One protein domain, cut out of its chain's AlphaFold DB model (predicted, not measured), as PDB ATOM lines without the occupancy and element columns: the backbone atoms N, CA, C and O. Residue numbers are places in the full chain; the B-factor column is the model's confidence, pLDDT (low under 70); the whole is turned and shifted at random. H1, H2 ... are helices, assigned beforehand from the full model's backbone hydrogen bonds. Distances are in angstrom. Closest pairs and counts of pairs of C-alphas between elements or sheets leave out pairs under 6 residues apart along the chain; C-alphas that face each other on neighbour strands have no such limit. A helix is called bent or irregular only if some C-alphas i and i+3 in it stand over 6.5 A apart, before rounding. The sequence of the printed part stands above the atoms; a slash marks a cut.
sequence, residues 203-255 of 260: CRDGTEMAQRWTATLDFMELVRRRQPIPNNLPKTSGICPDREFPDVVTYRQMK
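AT A GLANCE: This is residues 203 to 255 of the 260 residues of an uncharacterized protein of Caulobacter sp. 35-67-4 (UniProt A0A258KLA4). One long helix, H1, has the long link after it folded back in a wide loop from its last residue toward the region of its first turns, and a shorter helix, H2, follows as an arm at about a right angle to H1, with residues 248 to 255 sticking out from the body. The printed part has 53 residues with two named helices, H1 then H2, and no named strand; its class is all helix. It is only just loose, close to compact, with a radius of gyration of the C-alphas of 12.3 A. The C-alphas span 35 by 25 by 15 A.

HOW THE PARTS SIT: H1, residues 208 to 224, is joined to H2, residues 246 to 255, by a long link of 21 residues. The two helices are close but not clearly touching, with 1 pair of C-alphas within 8 A. Their closest C-alphas, those of Trp 213 and Pro 246, are 8.0 A apart. Their lines are about perpendicular, at 87 degrees, and their centres are 17.7 A apart. Residues 248 to 255 of H2 stand free. In H1 and H2 every pair of backbone O i and N i+4 is within hydrogen-bond range.

IN THESE COORDINATES: H1 begins at C-alpha 208, at (299.152, 365.874, 388.629), and ends at C-alpha 224, at (298.651, 353.704, 367.524), a length of 24.4 A. H2 ends at C-alpha 255, at (279.567, 350.484, 389.349), and is 14.4 A long. Neither helix is bent.

THE WHOLE: The two C-alphas farthest apart, those of Pro 228 and Lys 255, are 35.7 A apart. The body without residues 248 to 255 spans 30 by 17 by 13 A. Residues 225 to 245 hold no named element. The printed part has no cut. Its mean pLDDT is 81.0, and residues 229 to 236 are under 70.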
ATOM      1  N   CYS A 203     288.489 368.234 385.321       90.38
ATOM      2  CA  CYS A 203     289.947 368.284 385.183       90.38
ATOM      3  C   CYS A 203     290.452 369.729 385.062       90.38
ATOM      4  O   CYS A 203     289.831 370.552 384.384       90.38
ATOM      5  N   ARG A 204     291.574 370.040 385.723       91.88
ATOM      6  CA  ARG A 204     292.256 371.336 385.615       91.88
ATOM      7  C   ARG A 204     293.689 371.174 385.134       91.88
ATOM      8  O   ARG A 204     294.412 370.291 385.601       91.88
ATOM      9  N   ASP A 205     294.091 372.076 384.253       91.06
ATOM     10  CA  ASP A 205     295.437 372.110 383.694       91.06
ATOM     11  C   ASP A 205     296.504 372.272 384.782       91.06
ATOM     12  O   ASP A 205     296.267 372.828 385.857       91.06
ATOM     13  N   GLY A 206     297.700 371.762 384.500       88.12
ATOM     14  CA  GLY A 206     298.861 371.844 385.384       88.12
ATOM     15  C   GLY A 206     298.798 370.931 386.612       88.12
ATOM     16  O   GLY A 206     299.780 370.853 387.349       88.12
ATOM     17  N   THR A 207     297.694 370.215 386.830       91.19
ATOM     18  CA  THR A 207     297.551 369.273 387.948       91.19
ATOM     19  C   THR A 207     298.263 367.950 387.682       91.19
ATOM     20  O   THR A 207     298.521 367.567 386.536       91.19
ATOM     21  N   GLU A 208     298.556 367.205 388.749       90.75
ATOM     22  CA  GLU A 208     299.152 365.874 388.629       90.75
ATOM     23  C   GLU A 208     298.252 364.916 387.840       90.75
ATOM     24  O   GLU A 208     298.728 364.141 387.009       90.75
ATOM     25  N   MET A 209     296.936 364.999 388.039       89.62
ATOM     26  CA  MET A 209     295.984 364.200 387.272       89.62
ATOM     27  C   MET A 209     295.964 364.562 385.789       89.62
ATOM     28  O   MET A 209     295.913 363.653 384.958       89.62
ATOM     29  N   ALA A 210     296.059 365.847 385.433       89.56
ATOM     30  CA  ALA A 210     296.176 366.253 384.034       89.56
ATOM     31  C   ALA A 210     297.457 365.690 383.397       89.56
ATOM     32  O   ALA A 210     297.430 365.174 382.278       89.56
ATOM     33  N   GLN A 211     298.572 365.703 384.132       87.12
ATOM     34  CA  GLN A 211     299.834 365.107 383.688       87.12
ATOM     35  C   GLN A 211     299.739 363.581 383.530       87.12
ATOM     36  O   GLN A 211     300.197 363.048 382.521       87.12
ATOM     37  N   ARG A 212     299.126 362.861 384.482       86.00
ATOM     38  CA  ARG A 212     298.909 361.403 384.397       86.00
ATOM     39  C   ARG A 212     298.020 361.028 383.209       86.00
ATOM     40  O   ARG A 212     298.283 360.043 382.513       86.00
ATOM     41  N   TRP A 213     296.963 361.797 382.976       84.62
ATOM     42  CA  TRP A 213     296.051 361.563 381.862       84.62
ATOM     43  C   TRP A 213     296.755 361.768 380.523       84.62
ATOM     44  O   TRP A 213     296.753 360.871 379.680       84.62
ATOM     45  N   THR A 214     297.430 362.901 380.348       84.12
ATOM     46  CA  THR A 214     298.154 363.196 379.105       84.12
ATOM     47  C   THR A 214     299.288 362.201 378.850       84.12
ATOM     48  O   THR A 214     299.413 361.737 377.722       84.12
ATOM     49  N   ALA A 215     299.981 361.713 379.892       80.81
ATOM     50  CA  ALA A 215     300.936 360.598 379.769       80.81
ATOM     51  C   ALA A 215     300.322 359.360 379.103       80.81
ATOM     52  O   ALA A 215     300.945 358.701 378.272       80.81
ATOM     53  N   THR A 216     299.088 359.036 379.494       79.00
ATOM     54  CA  THR A 216     298.362 357.871 378.984       79.00
ATOM     55  C   THR A 216     297.972 358.075 377.523       79.00
ATOM     56  O   THR A 216     298.111 357.153 376.720       79.00
ATOM     57  N   LEU A 217     297.516 359.276 377.155       80.50
ATOM     58  CA  LEU A 217     297.154 359.598 375.774       80.50
ATOM     59  C   LEU A 217     298.365 359.605 374.844       80.50
ATOM     60  O   LEU A 217     298.304 358.984 373.784       80.50
ATOM     61  N   ASP A 218     299.465 360.229 375.262       78.69
ATOM     62  CA  ASP A 218     300.712 360.267 374.495       78.69
ATOM     63  C   ASP A 218     301.237 358.848 374.255       78.69
ATOM     64  O   ASP A 218     301.594 358.482 373.133       78.69
ATOM     65  N   PHE A 219     301.202 358.003 375.288       79.69
ATOM     66  CA  PHE A 219     301.544 356.590 375.159       79.69
ATOM     67  C   PHE A 219     300.640 355.867 374.150       79.69
ATOM     68  O   PHE A 219     301.131 355.153 373.275       79.69
ATOM     69  N   MET A 220     299.320 356.057 374.233       80.06
ATOM     70  CA  MET A 220     298.376 355.435 373.297       80.06
ATOM     71  C   MET A 220     298.561 355.927 371.857       80.06
ATOM     72  O   MET A 220     298.413 355.134 370.927       80.06
ATOM     73  N   GLU A 221     298.903 357.200 371.653       82.00
ATOM     74  CA  GLU A 221     299.214 357.758 370.334       82.00
ATOM     75  C   GLU A 221     300.467 357.110 369.739       82.00
ATOM     76  O   GLU A 221     300.443 356.681 368.585       82.00
ATOM     77  N   LEU A 222     301.535 356.965 370.531       82.12
ATOM     78  CA  LEU A 222     302.760 356.281 370.104       82.12
ATOM     79  C   LEU A 222     302.479 354.831 369.696       82.12
ATOM     80  O   LEU A 222     302.901 354.397 368.621       82.12
ATOM     81  N   VAL A 223     301.702 354.104 370.508       83.62
ATOM     82  CA  VAL A 223     301.273 352.731 370.200       83.62
ATOM     83  C   VAL A 223     300.444 352.691 368.912       83.62
ATOM     84  O   VAL A 223     300.706 351.857 368.044       83.62
ATOM     85  N   ARG A 224     299.483 353.610 368.738       85.50
ATOM     86  CA  ARG A 224     298.651 353.704 367.524       85.50
ATOM     87  C   ARG A 224     299.502 353.945 366.278       85.50
ATOM     88  O   ARG A 224     299.271 353.311 365.251       85.50
ATOM     89  N   ARG A 225     300.505 354.821 366.374       87.25
ATOM     90  CA  ARG A 225     301.448 355.131 365.286       87.25
ATOM     91  C   ARG A 225     302.519 354.060 365.075       87.25
ATOM     92  O   ARG A 225     303.343 354.220 364.179       87.25
ATOM     93  N   ARG A 226     302.524 352.989 365.882       85.19
ATOM     94  CA  ARG A 226     303.581 351.960 365.915       85.19
ATOM     95  C   ARG A 226     304.978 352.570 366.066       85.19
ATOM     96  O   ARG A 226     305.953 352.050 365.529       85.19
ATOM     97  N   GLN A 227     305.066 353.695 366.769       80.25
ATOM     98  CA  GLN A 227     306.334 354.344 367.050       80.25
ATOM     99  C   GLN A 227     307.001 353.667 368.250       80.25
ATOM    100  O   GLN A 227     306.307 353.220 369.168       80.25
ATOM    101  N   PRO A 228     308.341 353.571 368.261       75.81
ATOM    102  CA  PRO A 228     309.057 353.080 369.426       75.81
ATOM    103  C   PRO A 228     308.733 353.969 370.627       75.81
ATOM    104  O   PRO A 228     308.800 355.195 370.541       75.81
ATOM    105  N   ILE A 229     308.369 353.338 371.742       69.25
ATOM    106  CA  ILE A 229     308.104 354.046 372.993       69.25
ATOM    107  C   ILE A 229     309.463 354.510 373.529       69.25
ATOM    108  O   ILE A 229     310.306 353.665 373.844       69.25
ATOM    109  N   PRO A 230     309.721 355.824 373.602       67.31
ATOM    110  CA  PRO A 230     310.989 356.315 374.105       67.31
ATOM    111  C   PRO A 230     311.137 355.947 375.585       67.31
ATOM    112  O   PRO A 230     310.166 355.950 376.342       67.31
ATOM    113  N   ASN A 231     312.376 355.690 376.019       62.03
ATOM    114  CA  ASN A 231     312.696 355.371 377.418       62.03
ATOM    115  C   ASN A 231     312.235 356.458 378.409       62.03
ATOM    116  O   ASN A 231     312.082 356.178 379.596       62.03
ATOM    117  N   ASN A 232     312.020 357.678 377.912       59.47
ATOM    118  CA  ASN A 232     311.312 358.749 378.594       59.47
ATOM    119  C   ASN A 232     310.206 359.243 377.656       59.47
ATOM    120  O   ASN A 232     310.510 359.762 376.579       59.47
ATOM    121  N   LEU A 233     308.945 359.095 378.064       56.75
ATOM    122  CA  LEU A 233     307.835 359.751 377.374       56.75
ATOM    123  C   LEU A 233     308.091 361.272 377.332       56.75
ATOM    124  O   LEU A 233     308.718 361.802 378.260       56.75
ATOM    125  N   PRO A 234     307.652 361.973 376.270       57.03
ATOM    126  CA  PRO A 234     307.699 363.430 376.219       57.03
ATOM    127  C   PRO A 234     307.131 364.033 377.507       57.03
ATOM    128  O   PRO A 234     306.260 363.431 378.140       57.03
ATOM    129  N   LYS A 235     307.617 365.218 377.904       60.91
ATOM    130  CA  LYS A 235     306.981 365.964 378.997       60.91
ATOM    131  C   LYS A 235     305.504 366.093 378.659       60.91
ATOM    132  O   LYS A 235     305.157 366.663 377.627       60.91
ATOM    133  N   THR A 236     304.677 365.525 379.519       67.88
ATOM    134  CA  THR A 236     303.236 365.545 379.350       67.88
ATOM    135  C   THR A 236     302.780 366.993 379.372       67.88
ATOM    136  O   THR A 236     303.288 367.795 380.161       67.88
ATOM    137  N   SER A 237     301.869 367.363 378.470       73.25
ATOM    138  CA  SER A 237     301.420 368.757 378.375       73.25
ATOM    139  C   SER A 237     300.771 369.225 379.678       73.25
ATOM    140  O   SER A 237     300.789 370.415 379.978       73.25
ATOM    141  N   GLY A 238     300.208 368.291 380.459       80.81
ATOM    142  CA  GLY A 238     299.452 368.615 381.662       80.81
ATOM    143  C   GLY A 238     298.200 369.437 381.353       80.81
ATOM    144  O   GLY A 238     297.656 370.052 382.262       80.81
ATOM    145  N   ILE A 239     297.770 369.466 380.089       84.25
ATOM    146  CA  ILE A 239     296.562 370.147 379.624       84.25
ATOM    147  C   ILE A 239     295.441 369.115 379.588       84.25
ATOM    148  O   ILE A 239     295.596 368.054 378.983       84.25
ATOM    149  N   CYS A 240     294.321 369.415 380.231       84.31
ATOM    150  CA  CYS A 240     293.147 368.560 380.249       84.31
ATOM    151  C   CYS A 240     292.490 368.544 378.860       84.31
ATOM    152  O   CYS A 240     292.004 369.579 378.402       84.31
ATOM    153  N   PRO A 241     292.454 367.388 378.178       72.06
ATOM    154  CA  PRO A 241     291.889 367.291 376.834       72.06
ATOM    155  C   PRO A 241     290.356 367.302 376.860       72.06
ATOM    156  O   PRO A 241     289.737 367.872 375.967       72.06
ATOM    157  N   ASP A 242     289.754 366.730 377.909       71.00
ATOM    158  CA  ASP A 242     288.315 366.741 378.157       71.00
ATOM    159  C   ASP A 242     288.016 367.235 379.581       71.00
ATOM    160  O   ASP A 242     288.888 367.301 380.452       71.00
ATOM    161  N   ARG A 243     286.743 367.558 379.847       73.06
ATOM    162  CA  ARG A 243     286.306 368.000 381.183       73.06
ATOM    163  C   ARG A 243     286.292 366.871 382.216       73.06
ATOM    164  O   ARG A 243     286.442 367.161 383.398       73.06
ATOM    165  N   GLU A 244     286.111 365.616 381.803       83.69
ATOM    166  CA  GLU A 244     285.939 364.464 382.699       83.69
ATOM    167  C   GLU A 244     287.038 363.414 382.516       83.69
ATOM    168  O   GLU A 244     287.331 363.005 381.397       83.69
ATOM    169  N   PHE A 245     287.604 362.926 383.624       86.88
ATOM    170  CA  PHE A 245     288.665 361.921 383.593       86.88
ATOM    171  C   PHE A 245     288.193 360.571 383.011       86.88
ATOM    172  O   PHE A 245     287.126 360.073 383.383       86.88
ATOM    173  N   PRO A 246     289.017 359.881 382.199       84.75
ATOM    174  CA  PRO A 246     288.663 358.594 381.589       84.75
ATOM    175  C   PRO A 246     288.449 357.482 382.630       84.75
ATOM    176  O   PRO A 246     287.671 356.546 382.419       84.75
ATOM    177  N   ASP A 247     289.111 357.596 383.785       89.12
ATOM    178  CA  ASP A 247     288.921 356.697 384.919       89.12
ATOM    179  C   ASP A 247     287.478 356.768 385.463       89.12
ATOM    180  O   ASP A 247     286.924 355.738 385.845       89.12
ATOM    181  N   VAL A 248     286.824 357.941 385.424       89.81
ATOM    182  CA  VAL A 248     285.433 358.132 385.886       89.81
ATOM    183  C   VAL A 248     284.450 357.391 384.981       89.81
ATOM    184  O   VAL A 248     283.529 356.732 385.470       89.81
ATOM    185  N   VAL A 249     284.675 357.418 383.664       85.56
ATOM    186  CA  VAL A 249     283.869 356.652 382.697       85.56
ATOM    187  C   VAL A 249     283.956 355.153 383.002       85.56
ATOM    188  O   VAL A 249     282.931 354.473 383.103       85.56
ATOM    189  N   THR A 250     285.174 354.650 383.222       84.00
ATOM    190  CA  THR A 250     285.423 353.241 383.572       84.00
ATOM    191  C   THR A 250     284.767 352.873 384.907       84.00
ATOM    192  O   THR A 250     284.088 351.850 385.016       84.00
ATOM    193  N   TYR A 251     284.917 353.726 385.921       92.62
ATOM    194  CA  TYR A 251     284.320 353.535 387.240       92.62
ATOM    195  C   TYR A 251     282.794 353.425 387.171       92.62
ATOM    196  O   TYR A 251     282.227 352.494 387.746       92.62
ATOM    197  N   ARG A 252     282.114 354.296 386.413       91.00
ATOM    198  CA  ARG A 252     280.651 354.230 386.253       91.00
ATOM    199  C   ARG A 252     280.194 352.926 385.606       91.00
ATOM    200  O   ARG A 252     279.224 352.334 386.078       91.00
ATOM    201  N   GLN A 253     280.904 352.445 384.584       87.50
ATOM    202  CA  GLN A 253     280.609 351.151 383.957       87.50
ATOM    203  C   GLN A 253     280.751 350.000 384.966       87.50
ATOM    204  O   GLN A 253     279.859 349.161 385.090       87.50
ATOM    205  N   MET A 254     281.829 349.992 385.756       86.06
ATOM    206  CA  MET A 254     282.050 348.979 386.796       86.06
ATOM    207  C   MET A 254     280.992 349.038 387.908       86.06
ATOM    208  O   MET A 254     280.484 348.000 388.336       86.06
ATOM    209  N   LYS A 255     280.615 350.243 388.345       88.00
ATOM    210  CA  LYS A 255     279.567 350.484 389.349       88.00
ATOM    211  C   LYS A 255     278.203 349.980 388.879       88.00
ATOM    212  O   LYS A 255     277.457 349.423 389.679       88.00
TER     213      LYS A 255